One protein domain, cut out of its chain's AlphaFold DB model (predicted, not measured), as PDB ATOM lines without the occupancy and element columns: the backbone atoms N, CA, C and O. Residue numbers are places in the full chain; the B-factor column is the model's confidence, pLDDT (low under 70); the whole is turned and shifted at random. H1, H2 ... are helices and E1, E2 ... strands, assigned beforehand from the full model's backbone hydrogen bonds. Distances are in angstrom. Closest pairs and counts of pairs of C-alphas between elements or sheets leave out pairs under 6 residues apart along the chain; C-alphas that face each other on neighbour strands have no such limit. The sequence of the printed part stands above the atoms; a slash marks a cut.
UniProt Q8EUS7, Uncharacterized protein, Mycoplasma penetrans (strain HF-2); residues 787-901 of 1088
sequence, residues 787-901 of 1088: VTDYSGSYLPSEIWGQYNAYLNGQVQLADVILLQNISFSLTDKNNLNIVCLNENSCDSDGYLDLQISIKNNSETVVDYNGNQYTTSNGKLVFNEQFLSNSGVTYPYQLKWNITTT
ATOM      1  N   VAL A 787      28.370   4.057 -22.879       80.75
ATOM      2  CA  VAL A 787      29.700   3.596 -22.472       80.75
ATOM      3  C   VAL A 787      29.627   3.326 -20.974       80.75
ATOM      4  O   VAL A 787      29.041   4.119 -20.237       80.75
ATOM      5  N   THR A 788      30.151   2.185 -20.535       82.94
ATOM      6  CA  THR A 788      30.213   1.839 -19.108       82.94
ATOM      7  C   THR A 788      31.371   2.593 -18.459       82.94
ATOM      8  O   THR A 788      32.489   2.513 -18.962       82.94
ATOM      9  N   ASP A 789      31.123   3.317 -17.362       81.19
ATOM     10  CA  ASP A 789      32.160   4.050 -16.617       81.19
ATOM     11  C   ASP A 789      33.348   3.140 -16.260       81.19
ATOM     12  O   ASP A 789      33.172   2.001 -15.820       81.19
ATOM     13  N   TYR A 790      34.565   3.646 -16.474       83.56
ATOM     14  CA  TYR A 790      35.798   2.881 -16.289       83.56
ATOM     15  C   TYR A 790      36.463   3.221 -14.954       83.56
ATOM     16  O   TYR A 790      36.536   4.382 -14.554       83.56
ATOM     17  N   SER A 791      36.986   2.201 -14.275       80.44
ATOM     18  CA  SER A 791      37.774   2.346 -13.051       80.44
ATOM     19  C   SER A 791      39.022   1.477 -13.153       80.44
ATOM     20  O   SER A 791      38.915   0.278 -13.420       80.44
ATOM     21  N   GLY A 792      40.203   2.073 -12.991       75.94
ATOM     22  CA  GLY A 792      41.471   1.381 -13.217       75.94
ATOM     23  C   GLY A 792      42.703   2.280 -13.128       75.94
ATOM     24  O   GLY A 792      42.653   3.398 -12.627       75.94
ATOM     25  N   SER A 793      43.843   1.782 -13.599       70.69
ATOM     26  CA  SER A 793      45.162   2.405 -13.410       70.69
ATOM     27  C   SER A 793      45.620   3.339 -14.543       70.69
ATOM     28  O   SER A 793      46.714   3.909 -14.431       70.69
ATOM     29  N   TYR A 794      44.790   3.508 -15.581       75.56
ATOM     30  CA  TYR A 794      45.002   4.402 -16.728       75.56
ATOM     31  C   TYR A 794      44.273   5.746 -16.571       75.56
ATOM     32  O   TYR A 794      43.160   5.815 -16.036       75.56
ATOM     33  N   LEU A 795      44.900   6.806 -17.072       80.88
ATOM     34  CA  LEU A 795      44.340   8.151 -17.183       80.88
ATOM     35  C   LEU A 795      43.439   8.303 -18.430       80.88
ATOM     36  O   LEU A 795      43.622   7.584 -19.418       80.88
ATOM     37  N   PRO A 796      42.491   9.261 -18.428       86.38
ATOM     38  CA  PRO A 796      41.678   9.611 -19.595       86.38
ATOM     39  C   PRO A 796      42.476   9.842 -20.890       86.38
ATOM     40  O   PRO A 796      42.098   9.318 -21.941       86.38
ATOM     41  N   SER A 797      43.601  10.559 -20.822       84.69
ATOM     42  CA  SER A 797      44.472  10.835 -21.970       84.69
ATOM     43  C   SER A 797      45.185   9.585 -22.494       84.69
ATOM     44  O   SER A 797      45.310   9.417 -23.707       84.69
ATOM     45  N   GLU A 798      45.582   8.661 -21.614       81.06
ATOM     46  CA  GLU A 798      46.181   7.375 -21.992       81.06
ATOM     47  C   GLU A 798      45.157   6.487 -22.725       81.06
ATOM     48  O   GLU A 798      45.476   5.878 -23.749       81.06
ATOM     49  N   ILE A 799      43.901   6.468 -22.258       87.69
ATOM     50  CA  ILE A 799      42.788   5.747 -22.904       87.69
ATOM     51  C   ILE A 799      42.452   6.355 -24.276       87.69
ATOM     52  O   ILE A 799      42.223   5.621 -25.241       87.69
ATOM     53  N   TRP A 800      42.460   7.685 -24.396       90.19
ATOM     54  CA  TRP A 800      42.291   8.361 -25.686       90.19
ATOM     55  C   TRP A 800      43.465   8.082 -26.640       90.19
ATOM     56  O   TRP A 800      43.260   7.794 -27.821       90.19
ATOM     57  N   GLY A 801      44.692   8.051 -26.113       84.69
ATOM     58  CA  GLY A 801      45.903   7.675 -26.840       84.69
ATOM     59  C   GLY A 801      45.830   6.277 -27.465       84.69
ATOM     60  O   GLY A 801      46.216   6.113 -28.622       84.69
ATOM     61  N   GLN A 802      45.265   5.289 -26.761       85.88
ATOM     62  CA  GLN A 802      45.019   3.944 -27.311       85.88
ATOM     63  C   GLN A 802      44.077   3.975 -28.525       85.88
ATOM     64  O   GLN A 802      44.327   3.302 -29.525       85.88
ATOM     65  N   TYR A 803      43.002   4.770 -28.470       88.62
ATOM     66  CA  TYR A 803      42.063   4.897 -29.588       88.62
ATOM     67  C   TYR A 803      42.698   5.597 -30.799       88.62
ATOM     68  O   TYR A 803      42.554   5.125 -31.929       88.62
ATOM     69  N   ASN A 804      43.484   6.652 -30.571       85.25
ATOM     70  CA  ASN A 804      44.265   7.301 -31.625       85.25
ATOM     71  C   ASN A 804      45.311   6.351 -32.240       85.25
ATOM     72  O   ASN A 804      45.489   6.343 -33.458       85.25
ATOM     73  N   ALA A 805      45.967   5.504 -31.441       80.75
ATOM     74  CA  ALA A 805      46.879   4.473 -31.941       80.75
ATOM     75  C   ALA A 805      46.149   3.438 -32.823       80.75
ATOM     76  O   ALA A 805      46.659   3.060 -33.879       80.75
ATOM     77  N   TYR A 806      44.928   3.034 -32.453       86.06
ATOM     78  CA  TYR A 806      44.092   2.135 -33.257       86.06
ATOM     79  C   TYR A 806      43.666   2.745 -34.597       86.06
ATOM     80  O   TYR A 806      43.788   2.086 -35.629       86.06
ATOM     81  N   LEU A 807      43.239   4.013 -34.616       83.38
ATOM     82  CA  LEU A 807      42.906   4.715 -35.865       83.38
ATOM     83  C   LEU A 807      44.099   4.794 -36.834       83.38
ATOM     84  O   LEU A 807      43.901   4.818 -38.047       83.38
ATOM     85  N   ASN A 808      45.328   4.787 -36.306       83.00
ATOM     86  CA  ASN A 808      46.574   4.743 -37.073       83.00
ATOM     87  C   ASN A 808      47.111   3.312 -37.314       83.00
ATOM     88  O   ASN A 808      48.221   3.155 -37.825       83.00
ATOM     89  N   GLY A 809      46.359   2.265 -36.952       78.81
ATOM     90  CA  GLY A 809      46.722   0.858 -37.173       78.81
ATOM     91  C   GLY A 809      47.856   0.318 -36.291       78.81
ATOM     92  O   GLY A 809      48.467  -0.688 -36.643       78.81
ATOM     93  N   GLN A 810      48.168   0.978 -35.171       79.31
ATOM     94  CA  GLN A 810      49.311   0.647 -34.304       79.31
ATOM     95  C   GLN A 810      48.984  -0.358 -33.184       79.31
ATOM     96  O   GLN A 810      49.895  -0.983 -32.648       79.31
ATOM     97  N   VAL A 811      47.704  -0.522 -32.831       82.44
ATOM     98  CA  VAL A 811      47.189  -1.500 -31.849       82.44
ATOM     99  C   VAL A 811      45.899  -2.135 -32.380       82.44
ATOM    100  O   VAL A 811      45.274  -1.571 -33.284       82.44
ATOM    101  N   GLN A 812      45.481  -3.296 -31.865       81.38
ATOM    102  CA  GLN A 812      44.252  -3.953 -32.331       81.38
ATOM    103  C   GLN A 812      43.014  -3.418 -31.598       81.38
ATOM    104  O   GLN A 812      43.108  -2.892 -30.493       81.38
ATOM    105  N   LEU A 813      41.819  -3.604 -32.177       78.69
ATOM    106  CA  LEU A 813      40.547  -3.201 -31.548       78.69
ATOM    107  C   LEU A 813      40.357  -3.827 -30.155       78.69
ATOM    108  O   LEU A 813      39.751  -3.213 -29.278       78.69
ATOM    109  N   ALA A 814      40.893  -5.034 -29.949       81.06
ATOM    110  CA  ALA A 814      40.859  -5.737 -28.672       81.06
ATOM    111  C   ALA A 814      41.688  -5.055 -27.568       81.06
ATOM    112  O   ALA A 814      41.408  -5.298 -26.399       81.06
ATOM    113  N   ASP A 815      42.639  -4.178 -27.906       76.44
ATOM    114  CA  ASP A 815      43.552  -3.531 -26.950       76.44
ATOM    115  C   ASP A 815      43.083  -2.123 -26.522       76.44
ATOM    116  O   ASP A 815      43.728  -1.467 -25.706       76.44
ATOM    117  N   VAL A 816      41.964  -1.629 -27.073       85.88
ATOM    118  CA  VAL A 816      41.486  -0.249 -26.876       85.88
ATOM    119  C   VAL A 816      40.353  -0.193 -25.854       85.88
ATOM    120  O   VAL A 816      39.209  -0.546 -26.158       85.88
ATOM    121  N   ILE A 817      40.631   0.351 -24.666       87.50
ATOM    122  CA  ILE A 817      39.666   0.407 -23.552       87.50
ATOM    123  C   ILE A 817      38.372   1.151 -23.950       87.50
ATOM    124  O   ILE A 817      37.275   0.687 -23.628       87.50
ATOM    125  N   LEU A 818      38.460   2.247 -24.716       89.44
ATOM    126  CA  LEU A 818      37.285   2.975 -25.227       89.44
ATOM    127  C   LEU A 818      36.380   2.100 -26.117       89.44
ATOM    128  O   LEU A 818      35.160   2.088 -25.951       89.44
ATOM    129  N   LEU A 819      36.967   1.342 -27.049       86.25
ATOM    130  CA  LEU A 819      36.205   0.506 -27.981       86.25
ATOM    131  C   LEU A 819      35.661  -0.761 -27.325       86.25
ATOM    132  O   LEU A 819      34.625  -1.259 -27.761       86.25
ATOM    133  N   GLN A 820      36.289  -1.264 -26.263       86.38
ATOM    134  CA  GLN A 820      35.693  -2.317 -25.444       86.38
ATOM    135  C   GLN A 820      34.434  -1.817 -24.718       86.38
ATOM    136  O   GLN A 820      33.390  -2.465 -24.801       86.38
ATOM    137  N   ASN A 821      34.512  -0.651 -24.065       86.12
ATOM    138  CA  ASN A 821      33.465  -0.155 -23.163       86.12
ATOM    139  C   ASN A 821      32.278   0.529 -23.863       86.12
ATOM    140  O   ASN A 821      31.215   0.649 -23.252       86.12
ATOM    141  N   ILE A 822      32.409   0.947 -25.129       85.50
ATOM    142  CA  ILE A 822      31.268   1.436 -25.916       85.50
ATOM    143  C   ILE A 822      30.330   0.293 -26.325       85.50
ATOM    144  O   ILE A 822      30.745  -0.726 -26.879       85.50
ATOM    145  N   SER A 823      29.036   0.482 -26.087       77.56
ATOM    146  CA  SER A 823      27.945  -0.394 -26.501       77.56
ATOM    147  C   SER A 823      26.955   0.398 -27.350       77.56
ATOM    148  O   SER A 823      26.440   1.441 -26.935       77.56
ATOM    149  N   PHE A 824      26.702  -0.087 -28.563       76.81
ATOM    150  CA  PHE A 824      25.807   0.547 -29.519       76.81
ATOM    151  C   PHE A 824      25.090  -0.534 -30.326       76.81
ATOM    152  O   PHE A 824      25.730  -1.366 -30.961       76.81
ATOM    153  N   SER A 825      23.759  -0.555 -30.263       66.19
ATOM    154  CA  SER A 825      22.927  -1.644 -30.795       66.19
ATOM    155  C   SER A 825      22.661  -1.570 -32.303       66.19
ATOM    156  O   SER A 825      22.034  -2.475 -32.843       66.19
ATOM    157  N   LEU A 826      23.087  -0.489 -32.967       62.94
ATOM    158  CA  LEU A 826      22.626  -0.112 -34.311       62.94
ATOM    159  C   LEU A 826      23.688  -0.208 -35.419       62.94
ATOM    160  O   LEU A 826      23.366  -0.118 -36.604       62.94
ATOM    161  N   THR A 827      24.968  -0.329 -35.070       71.00
ATOM    162  CA  THR A 827      26.048  -0.308 -36.065       71.00
ATOM    163  C   THR A 827      27.299  -0.992 -35.522       71.00
ATOM    164  O   THR A 827      27.535  -0.976 -34.312       71.00
ATOM    165  N   ASP A 828      28.103  -1.587 -36.405       70.31
ATOM    166  CA  ASP A 828      29.429  -2.099 -36.042       70.31
ATOM    167  C   ASP A 828      30.284  -0.944 -35.487       70.31
ATOM    168  O   ASP A 828      30.301   0.154 -36.043       70.31
ATOM    169  N   LYS A 829      31.046  -1.189 -34.417       75.69
ATOM    170  CA  LYS A 829      32.016  -0.234 -33.859       75.69
ATOM    171  C   LYS A 829      32.982   0.292 -34.932       75.69
ATOM    172  O   LYS A 829      33.396   1.448 -34.862       75.69
ATOM    173  N   ASN A 830      33.274  -0.505 -35.963       73.81
ATOM    174  CA  ASN A 830      34.076  -0.101 -37.123       73.81
ATOM    175  C   ASN A 830      33.438   1.010 -37.978       73.81
ATOM    176  O   ASN A 830      34.162   1.786 -38.607       73.81
ATOM    177  N   ASN A 831      32.109   1.134 -37.973       76.00
ATOM    178  CA  ASN A 831      31.346   2.138 -38.723       76.00
ATOM    179  C   ASN A 831      31.131   3.445 -37.930       76.00
ATOM    180  O   ASN A 831      30.492   4.371 -38.430       76.00
ATOM    181  N   LEU A 832      31.693   3.561 -36.722       80.31
ATOM    182  CA  LEU A 832      31.633   4.771 -35.898       80.31
ATOM    183  C   LEU A 832      32.792   5.740 -36.168       80.31
ATOM    184  O   LEU A 832      33.929   5.345 -36.430       80.31
ATOM    185  N   ASN A 833      32.493   7.026 -36.032       83.88
ATOM    186  CA  ASN A 833      33.429   8.139 -35.950       83.88
ATOM    187  C   ASN A 833      33.269   8.790 -34.565       83.88
ATOM    188  O   ASN A 833      32.216   9.372 -34.278       83.88
ATOM    189  N   ILE A 834      34.285   8.639 -33.710       88.69
ATOM    190  CA  ILE A 834      34.300   9.098 -32.314       88.69
ATOM    191  C   ILE A 834      35.361  10.193 -32.171       88.69
ATOM    192  O   ILE A 834      36.494  10.014 -32.607       88.69
ATOM    193  N   VAL A 835      35.005  11.315 -31.544       89.06
ATOM    194  CA  VAL A 835      35.889  12.471 -31.322       89.06
ATOM    195  C   VAL A 835      35.845  12.865 -29.847       89.06
ATOM    196  O   VAL A 835      34.756  13.035 -29.304       89.06
ATOM    197  N   CYS A 836      37.000  13.045 -29.205       89.25
ATOM    198  CA  CYS A 836      37.083  13.621 -27.864       89.25
ATOM    199  C   CYS A 836      37.075  15.153 -27.942       89.25
ATOM    200  O   CYS A 836      37.889  15.756 -28.641       89.25
ATOM    201  N   LEU A 837      36.154  15.790 -27.224       90.56
ATOM    202  CA  LEU A 837      35.983  17.243 -27.199       90.56
ATOM    203  C   LEU A 837      36.828  17.926 -26.110       90.56
ATOM    204  O   LEU A 837      37.114  19.117 -26.230       90.56
ATOM    205  N   ASN A 838      37.250  17.188 -25.075       91.75
ATOM    206  CA  ASN A 838      38.020  17.699 -23.936       91.75
ATOM    207  C   ASN A 838      39.432  17.084 -23.810       91.75
ATOM    208  O   ASN A 838      39.998  17.065 -22.721       91.75
ATOM    209  N   GLU A 839      40.038  16.618 -24.909       84.44
ATOM    210  CA  GLU A 839      41.353  15.939 -24.920       84.44
ATOM    211  C   GLU A 839      42.440  16.670 -24.104       84.44
ATOM    212  O   GLU A 839      43.182  16.042 -23.356       84.44
ATOM    213  N   ASN A 840      42.484  18.005 -24.160       82.12
ATOM    214  CA  ASN A 840      43.486  18.816 -23.452       82.12
ATOM    215  C   ASN A 840      43.231  19.008 -21.939       82.12
ATOM    216  O   ASN A 840      44.078  19.591 -21.262       82.12
ATOM    217  N   SER A 841      42.078  18.587 -21.410       85.31
ATOM    218  CA  SER A 841      41.716  18.717 -19.986       85.31
ATOM    219  C   SER A 841      41.230  17.416 -19.341       85.31
ATOM    220  O   SER A 841      41.114  17.373 -18.114       85.31
ATOM    221  N   CYS A 842      41.020  16.357 -20.131       84.69
ATOM    222  CA  CYS A 842      40.400  15.096 -19.721       84.69
ATOM    223  C   CYS A 842      40.985  14.479 -18.435       84.69
ATOM    224  O   CYS A 842      40.218  14.049 -17.578       84.69
ATOM    225  N   ASP A 843      42.307  14.525 -18.235       80.88
ATOM    226  CA  ASP A 843      42.965  14.008 -17.021       80.88
ATOM    227  C   ASP A 843      42.613  14.789 -15.750       80.88
ATOM    228  O   ASP A 843      42.404  14.200 -14.692       80.88
ATOM    229  N   SER A 844      42.531  16.120 -15.843       79.31
ATOM    230  CA  SER A 844      42.106  16.977 -14.725       79.31
ATOM    231  C   SER A 844      40.592  16.972 -14.507       79.31
ATOM    232  O   SER A 844      40.121  17.240 -13.404       79.31
ATOM    233  N   ASP A 845      39.850  16.671 -15.569       79.12
ATOM    234  CA  ASP A 845      38.396  16.565 -15.609       79.12
ATOM    235  C   ASP A 845      37.892  15.236 -15.011       79.12
ATOM    236  O   ASP A 845      36.840  15.210 -14.370       79.12
ATOM    237  N   GLY A 846      38.632  14.136 -15.205       81.88
ATOM    238  CA  GLY A 846      38.232  12.777 -14.814       81.88
ATOM    239  C   GLY A 846      37.216  12.123 -15.763       81.88
ATOM    240  O   GLY A 846      36.516  11.185 -15.378       81.88
ATOM    241  N   TYR A 847      37.079  12.630 -16.992       88.81
ATOM    242  CA  TYR A 847      36.148  12.109 -18.000       88.81
ATOM    243  C   TYR A 847      36.603  12.430 -19.429       88.81
ATOM    244  O   TYR A 847      37.318  13.408 -19.662       88.81
ATOM    245  N   LEU A 848      36.126  11.634 -20.389       91.00
ATOM    246  CA  LEU A 848      36.189  11.939 -21.821       91.00
ATOM    247  C   LEU A 848      34.807  12.405 -22.304       91.00
ATOM    248  O   LEU A 848      33.824  11.671 -22.179       91.00
ATOM    249  N   ASP A 849      34.732  13.606 -22.875       89.75
ATOM    250  CA  ASP A 849      33.553  14.102 -23.594       89.75
ATOM    251  C   ASP A 849      33.615  13.618 -25.045       89.75
ATOM    252  O   ASP A 849      34.395  14.119 -25.853       89.75
ATOM    253  N   LEU A 850      32.796  12.627 -25.385       90.62
ATOM    254  CA  LEU A 850      32.798  11.943 -26.673       90.62
ATOM    255  C   LEU A 850      31.653  12.432 -27.567       90.62
ATOM    256  O   LEU A 850      30.476  12.317 -27.220       90.62
ATOM    257  N   GLN A 851      31.992  12.887 -28.769       90.00
ATOM    258  CA  GLN A 851      31.056  13.059 -29.874       90.00
ATOM    259  C   GLN A 851      31.096  11.815 -30.768       90.00
ATOM    260  O   GLN A 851      32.136  11.499 -31.343       90.00
ATOM    261  N   ILE A 852      29.970  11.111 -30.899       85.88
ATOM    262  CA  ILE A 852      29.851   9.850 -31.645       85.88
ATOM    263  C   ILE A 852      28.900  10.040 -32.834       85.88
ATOM    264  O   ILE A 852      27.770  10.511 -32.692       85.88
ATOM    265  N   SER A 853      29.351   9.641 -34.019       79.69
ATOM    266  CA  SER A 853      28.614   9.717 -35.288       79.69
ATOM    267  C   SER A 853      28.833   8.454 -36.125       79.69
ATOM    268  O   SER A 853      29.791   7.719 -35.896       79.69
ATOM    269  N   ILE A 854      27.955   8.183 -37.090       76.81
ATOM    270  CA  ILE A 854      28.122   7.094 -38.065       76.81
ATOM    271  C   ILE A 854      28.942   7.622 -39.253       76.81
ATOM    272  O   ILE A 854      28.711   8.741 -39.718       76.81
ATOM    273  N   LYS A 855      29.904   6.835 -39.744       74.88
ATOM    274  CA  LYS A 855      30.705   7.158 -40.935       74.88
ATOM    275  C   LYS A 855      29.816   7.252 -42.184       74.88
ATOM    276  O   LYS A 855      28.921   6.436 -42.396       74.88
ATOM    277  N   ASN A 856      30.088   8.236 -43.042       63.19
ATOM    278  CA  ASN A 856      29.371   8.405 -44.310       63.19
ATOM    279  C   ASN A 856      29.452   7.133 -45.172       63.19
ATOM    280  O   ASN A 856      30.521   6.540 -45.304       63.19
ATOM    281  N   ASN A 857      28.335   6.777 -45.815       60.62
ATOM    282  CA  ASN A 857      28.162   5.598 -46.673       60.62
ATOM    283  C   ASN A 857      28.313   4.221 -45.985       60.62
ATOM    284  O   ASN A 857      28.299   3.210 -46.685       60.62
ATOM    285  N   SER A 858      28.428   4.146 -44.655       65.88
ATOM    286  CA  SER A 858      28.418   2.864 -43.938       65.88
ATOM    287  C   SER A 858      27.036   2.209 -43.946       65.88
ATOM    288  O   SER A 858      26.012   2.886 -43.825       65.88
ATOM    289  N   GLU A 859      27.001   0.877 -44.027       61.00
ATOM    290  CA  GLU A 859      25.791   0.112 -43.721       61.00
ATOM    291  C   GLU A 859      25.458   0.236 -42.231       61.00
ATOM    292  O   GLU A 859      26.343   0.198 -41.370       61.00
ATOM    293  N   THR A 860      24.172   0.394 -41.925       63.88
ATOM    294  CA  THR A 860      23.680   0.522 -40.553       63.88
ATOM    295  C   THR A 860      22.314  -0.140 -40.415       63.88
ATOM    296  O   THR A 860      21.572  -0.292 -41.389       63.88
ATOM    297  N   VAL A 861      21.983  -0.518 -39.184       62.50
ATOM    298  CA  VAL A 861      20.682  -1.066 -38.807       62.50
ATOM    299  C   VAL A 861      19.994  -0.052 -37.903       62.50
ATOM    300  O   VAL A 861      20.522   0.297 -36.854       62.50
ATOM    301  N   VAL A 862      18.827   0.452 -38.292       63.31
ATOM    302  CA  VAL A 862      18.048   1.374 -37.452       63.31
ATOM    303  C   VAL A 862      16.962   0.580 -36.737       63.31
ATOM    304  O   VAL A 862      16.164  -0.089 -37.387       63.31
ATOM    305  N   ASP A 863      16.929   0.639 -35.407       59.00
ATOM    306  CA  ASP A 863      15.842   0.067 -34.606       59.00
ATOM    307  C   ASP A 863      14.706   1.089 -34.473       59.00
ATOM    308  O   ASP A 863      14.927   2.249 -34.105       59.00
ATOM    309  N   TYR A 864      13.494   0.650 -34.795       63.00
ATOM    310  CA  TYR A 864      12.266   1.422 -34.707       63.00
ATOM    311  C   TYR A 864      11.173   0.533 -34.091       63.00
ATOM    312  O   TYR A 864      10.765  -0.476 -34.667       63.00
ATOM    313  N   ASN A 865      10.702   0.906 -32.895       55.16
ATOM    314  CA  ASN A 865       9.745   0.141 -32.079       55.16
ATOM    315  C   ASN A 865      10.120  -1.348 -31.861       55.16
ATOM    316  O   ASN A 865       9.229  -2.190 -31.750       55.16
ATOM    317  N   GLY A 866      11.414  -1.684 -31.786       55.91
ATOM    318  CA  GLY A 866      11.900  -3.057 -31.591       55.91
ATOM    319  C   GLY A 866      12.059  -3.861 -32.886       55.91
ATOM    320  O   GLY A 866      12.392  -5.043 -32.825       55.91
ATOM    321  N   ASN A 867      11.824  -3.246 -34.050       55.06
ATOM    322  CA  ASN A 867      12.087  -3.836 -35.359       55.06
ATOM    323  C   ASN A 867      13.348  -3.215 -35.968       55.06
ATOM    324  O   ASN A 867      13.481  -1.995 -36.046       55.06
ATOM    325  N   GLN A 868      14.253  -4.069 -36.443       62.06
ATOM    326  CA  GLN A 868      15.504  -3.669 -37.079       62.06
ATOM    327  C   GLN A 868      15.332  -3.477 -38.592       62.06
ATOM    328  O   GLN A 868      14.885  -4.382 -39.296       62.06
ATOM    329  N   TYR A 869      15.738  -2.311 -39.094       62.19
ATOM    330  CA  TYR A 869      15.700  -1.939 -40.507       62.19
ATOM    331  C   TYR A 869      17.124  -1.750 -41.036       62.19
ATOM    332  O   TYR A 869      17.800  -0.775 -40.704       62.19
ATOM    333  N   THR A 870      17.589  -2.689 -41.859       59.75
ATOM    334  CA  THR A 870      18.911  -2.636 -42.500       59.75
ATOM    335  C   THR A 870      18.874  -1.741 -43.734       59.75
ATOM    336  O   THR A 870      18.100  -2.000 -44.656       59.75
ATOM    337  N   THR A 871      19.738  -0.726 -43.798       57.56
ATOM    338  CA  THR A 871      19.849   0.140 -44.983       57.56
ATOM    339  C   THR A 871      21.057  -0.233 -45.836       57.56
ATOM    340  O   THR A 871      22.199   0.045 -45.463       57.56
ATOM    341  N   SER A 872      20.806  -0.814 -47.008       50.47
ATOM    342  CA  SER A 872      21.819  -1.066 -48.039       50.47
ATOM    343  C   SER A 872      22.214   0.226 -48.771       50.47
ATOM    344  O   SER A 872      21.357   1.062 -49.057       50.47
ATOM    345  N   ASN A 873      23.492   0.367 -49.139       48.34
ATOM    346  CA  ASN A 873      24.047   1.485 -49.929       48.34
ATOM    347  C   ASN A 873      24.048   2.891 -49.273       48.34
ATOM    348  O   ASN A 873      24.170   3.900 -49.968       48.34
ATOM    349  N   GLY A 874      23.983   2.983 -47.940       48.78
ATOM    350  CA  GLY A 874      24.604   4.097 -47.203       48.78
ATOM    351  C   GLY A 874      23.986   5.503 -47.323       48.78
ATOM    352  O   GLY A 874      24.660   6.477 -46.984       48.78
ATOM    353  N   LYS A 875      22.727   5.650 -47.766       48.59
ATOM    354  CA  LYS A 875      21.999   6.939 -47.768       48.59
ATOM    355  C   LYS A 875      20.743   6.930 -46.892       48.59
ATOM    356  O   LYS A 875      19.622   6.853 -47.385       48.59
ATOM    357  N   LEU A 876      20.939   7.141 -45.592       52.25
ATOM    358  CA  LEU A 876      19.904   7.674 -44.704       52.25
ATOM    359  C   LEU A 876      19.984   9.204 -44.700       52.25
ATOM    360  O   LEU A 876      20.856   9.790 -44.060       52.25
ATOM    361  N   VAL A 877      19.068   9.863 -45.413       51.50
ATOM    362  CA  VAL A 877      18.850  11.308 -45.260       51.50
ATOM    363  C   VAL A 877      17.800  11.499 -44.173       51.50
ATOM    364  O   VAL A 877      16.601  11.415 -44.433       51.50
ATOM    365  N   PHE A 878      18.249  11.738 -42.942       52.59
ATOM    366  CA  PHE A 878      17.347  12.112 -41.859       52.59
ATOM    367  C   PHE A 878      16.669  13.446 -42.195       52.59
ATOM    368  O   PHE A 878      17.338  14.458 -42.400       52.59
ATOM    369  N   ASN A 879      15.338  13.460 -42.236       51.03
ATOM    370  CA  ASN A 879      14.578  14.706 -42.256       51.03
ATOM    371  C   ASN A 879      14.734  15.389 -40.884       51.03
ATOM    372  O   ASN A 879      14.579  14.729 -39.855       51.03
ATOM    373  N   GLU A 880      15.002  16.698 -40.849       53.84
ATOM    374  CA  GLU A 880      15.111  17.480 -39.604       53.84
ATOM    375  C   GLU A 880      13.893  17.276 -38.688       53.84
ATOM    376  O   GLU A 880      14.035  17.176 -37.471       53.84
ATOM    377  N   GLN A 881      12.707  17.109 -39.276       55.12
ATOM    378  CA  GLN A 881      11.451  16.899 -38.558       55.12
ATOM    379  C   GLN A 881      11.311  15.488 -37.953       55.12
ATOM    380  O   GLN A 881      10.583  15.288 -36.984       55.12
ATOM    381  N   PHE A 882      12.031  14.500 -38.493       56.34
ATOM    382  CA  PHE A 882      12.136  13.158 -37.910       56.34
ATOM    383  C   PHE A 882      13.089  13.162 -36.702       56.34
ATOM    384  O   PHE A 882      12.780  12.565 -35.672       56.34
ATOM    385  N   LEU A 883      14.202  13.901 -36.793       56.34
ATOM    386  CA  LEU A 883      15.123  14.109 -35.668       56.34
ATOM    387  C   LEU A 883      14.475  14.931 -34.543       56.34
ATOM    388  O   LEU A 883      14.602  14.572 -33.377       56.34
ATOM    389  N   SER A 884      13.715  15.986 -34.856       58.16
ATOM    390  CA  SER A 884      13.024  16.769 -33.818       58.16
ATOM    391  C   SER A 884      11.989  15.951 -33.042       58.16
ATOM    392  O   SER A 884      11.797  16.176 -31.850       58.16
ATOM    393  N   ASN A 885      11.338  14.987 -33.701       56.84
ATOM    394  CA  ASN A 885      10.328  14.126 -33.087       56.84
ATOM    395  C   ASN A 885      10.930  12.977 -32.255       56.84
ATOM    396  O   ASN A 885      10.212  12.379 -31.456       56.84
ATOM    397  N   SER A 886      12.216  12.646 -32.429       58.56
ATOM    398  CA  SER A 886      12.862  11.555 -31.685       58.56
ATOM    399  C   SER A 886      13.322  11.952 -30.280       58.56
ATOM    400  O   SER A 886      13.507  11.084 -29.431       58.56
ATOM    401  N   GLY A 887      13.530  13.249 -30.029       58.50
ATOM    402  CA  GLY A 887      14.123  13.750 -28.784       58.50
ATOM    403  C   GLY A 887      15.618  13.430 -28.623       58.50
ATOM    404  O   GLY A 887      16.194  13.735 -27.579       58.50
ATOM    405  N   VAL A 888      16.255  12.835 -29.638       62.47
ATOM    406  CA  VAL A 888      17.671  12.443 -29.628       62.47
ATOM    407  C   VAL A 888      18.504  13.459 -30.407       62.47
ATOM    408  O   VAL A 888      18.333  13.634 -31.612       62.47
ATOM    409  N   THR A 889      19.465  14.091 -29.732       64.88
ATOM    410  CA  THR A 889      20.445  14.979 -30.371       64.88
ATOM    411  C   THR A 889      21.519  14.162 -31.092       64.88
ATOM    412  O   THR A 889      22.279  13.434 -30.451       64.88
ATOM    413  N   TYR A 890      21.607  14.311 -32.416       68.81
ATOM    414  CA  TYR A 890      22.636  13.708 -33.270       68.81
ATOM    415  C   TYR A 890      23.540  14.808 -33.877       68.81
ATOM    416  O   TYR A 890      22.999  15.827 -34.312       68.81
ATOM    417  N   PRO A 891      24.881  14.650 -33.945       74.50
ATOM    418  CA  PRO A 891      25.675  13.513 -33.472       74.50
ATOM    419  C   PRO A 891      25.621  13.368 -31.949       74.50
ATOM    420  O   PRO A 891      25.526  14.358 -31.219       74.50
ATOM    421  N   TYR A 892      25.669  12.126 -31.474       81.81
ATOM    422  CA  TYR A 892      25.490  11.805 -30.062       81.81
ATOM    423  C   TYR A 892      26.597  12.440 -29.217       81.81
ATOM    424  O   TYR A 892      27.774  12.312 -29.549       81.81
ATOM    425  N   GLN A 893      26.222  13.092 -28.117       84.56
ATOM    426  CA  GLN A 893      27.158  13.594 -27.110       84.56
ATOM    427  C   GLN A 893      27.101  12.678 -25.888       84.56
ATOM    428  O   GLN A 893      26.016  12.436 -25.357       84.56
ATOM    429  N   LEU A 894      28.250  12.175 -25.445       86.00
ATOM    430  CA  LEU A 894      28.354  11.281 -24.300       86.00
ATOM    431  C   LEU A 894      29.562  11.647 -23.441       86.00
ATOM    432  O   LEU A 894      30.697  11.576 -23.894       86.00
ATOM    433  N   LYS A 895      29.307  11.966 -22.177       88.06
ATOM    434  CA  LYS A 895      30.339  12.157 -21.163       88.06
ATOM    435  C   LYS A 895      30.606  10.831 -20.455       88.06
ATOM    436  O   LYS A 895      29.690  10.285 -19.843       88.06
ATOM    437  N   TRP A 896      31.828  10.315 -20.557       90.88
ATOM    438  CA  TRP A 896      32.238   9.031 -19.980       90.88
ATOM    439  C   TRP A 896      33.185   9.241 -18.800       90.88
ATOM    440  O   TRP A 896      34.273   9.789 -18.987       90.88
ATOM    441  N   ASN A 897      32.790   8.821 -17.594       86.50
ATOM    442  CA  ASN A 897      33.594   9.045 -16.393       86.50
ATOM    443  C   ASN A 897      34.677   7.969 -16.250       86.50
ATOM    444  O   ASN A 897      34.437   6.773 -16.451       86.50
ATOM    445  N   ILE A 898      35.876   8.404 -15.869       85.19
ATOM    446  CA  ILE A 898      37.074   7.575 -15.746       85.19
ATOM    447  C   ILE A 898      37.677   7.816 -14.361       85.19
ATOM    448  O   ILE A 898      38.197   8.887 -14.057       85.19
ATOM    449  N   THR A 899      37.586   6.804 -13.501       80.12
ATOM    450  CA  THR A 899      38.110   6.850 -12.131       80.12
ATOM    451  C   THR A 899      39.496   6.211 -12.090       80.12
ATOM    452  O   THR A 899      39.619   4.987 -12.111       80.12
ATOM    453  N   THR A 900      40.548   7.028 -12.025       69.94
ATOM    454  CA  THR A 900      41.931   6.528 -11.967       69.94
ATOM    455  C   THR A 900      42.375   6.230 -10.527       69.94
ATOM    456  O   THR A 900      42.196   7.054  -9.628       69.94
ATOM    457  N   THR A 901      42.983   5.065 -10.287       66.94
ATOM    458  CA  THR A 901      43.494   4.661  -8.962       66.94
ATOM    459  C   THR A 901      44.805   5.372  -8.592       66.94
ATOM    460  O   THR A 901      45.714   5.493  -9.412       66.94
TER     461      THR A 901
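Overview. This is residues 787 to 901 of the 1088 residues of an uncharacterized protein of Mycoplasma penetrans (strain HF-2) (UniProt Q8EUS7). A curled sheet of four strands, like part of a barrel, has the long helix H1 packed over one face; away from it, at one end of the longest axis, is a small two-stranded hairpin, E4 and E5. Beyond this hairpin the chain makes an excursion whose residues 877 to 889, with H4 in them, stick out before the last strand, E6, returns to the sheet. The printed part has 115 residues with four named helices and six named strands, in the order E1 H1 H2 E2 H3 E3 E4 E5 H4 E6. The main sheet runs E1 E6 E3 E2 and is mixed, and the class is mixed, helices and strands. The whole is only just compact, close to loose, with a radius of gyration of the C-alphas of 15.6 A and spans of 43 by 30 by 24 A.

Arrangement. Edge strand E1, residues 790 to 792, is parallel to E6, residues 892 to 900, at 21 degrees, with N 899 and O 790 2.8 A apart. E6 is staggered: residues 898 to 900 pair with E1, and 892 to 897 with E3, residues 847 to 854, antiparallel at 147 degrees, with N 850 and O 894 2.8 A apart. E3 is antiparallel to edge strand E2, residues 832 to 836, at 150 degrees, with N 833 and O 853 2.8 A apart. The sheet is strongly twisted. H1, residues 796 to 807, is on one face of it, making two layers, a helix layer and a sheet layer. H2, residues 817 to 821, only grazes the sheet and touches H1 at residues 799 to 803 alone, the closest C-alphas being those of Ile 799 and Ile 817, 6.2 A apart. E1, H1 H2 and E2 form a split strand-helix-strand unit, two strands running the same way with E6 and E3 between them, and its crossover is right-handed. H3, residues 842 to 845, also only grazes the sheet; it touches H1 at residues 796 to 797 alone, with C-alphas 796 and 843 closest at 5.3 A. E4, residues 860 to 864, and E5, residues 867 to 871, form an antiparallel hairpin at 149 degrees, with N 869 and O 862 2.8 A apart; E3 and E4 are only just apart, at 8.3 A. H4, residues 880 to 886, touches no helix and is not on the main sheet. In H1, H2 and H4 every O i to N i+4 pair is within hydrogen-bond range; H3 is too short for one.

Along the chain. E1 begins at C-alpha 790, (35.798, 2.881, -16.289). H1 is 17.0 A long, E2 13.1 A, E3 22.2 A, E4 12.9 A, E5 13.0 A and H4 10.1 A. E6, 25.0 A long, ends at C-alpha 900, (41.931, 6.528, -11.967).

Size, cuts and confidence. The C-alphas farthest apart, of Asn 873 and Thr 901, are 45.5 A apart. The printed part has no cut, and no link is long. Mean pLDDT of the printed part is 74.7, under 70 at residues 825 to 826, 856 to 890 and 900 to 901.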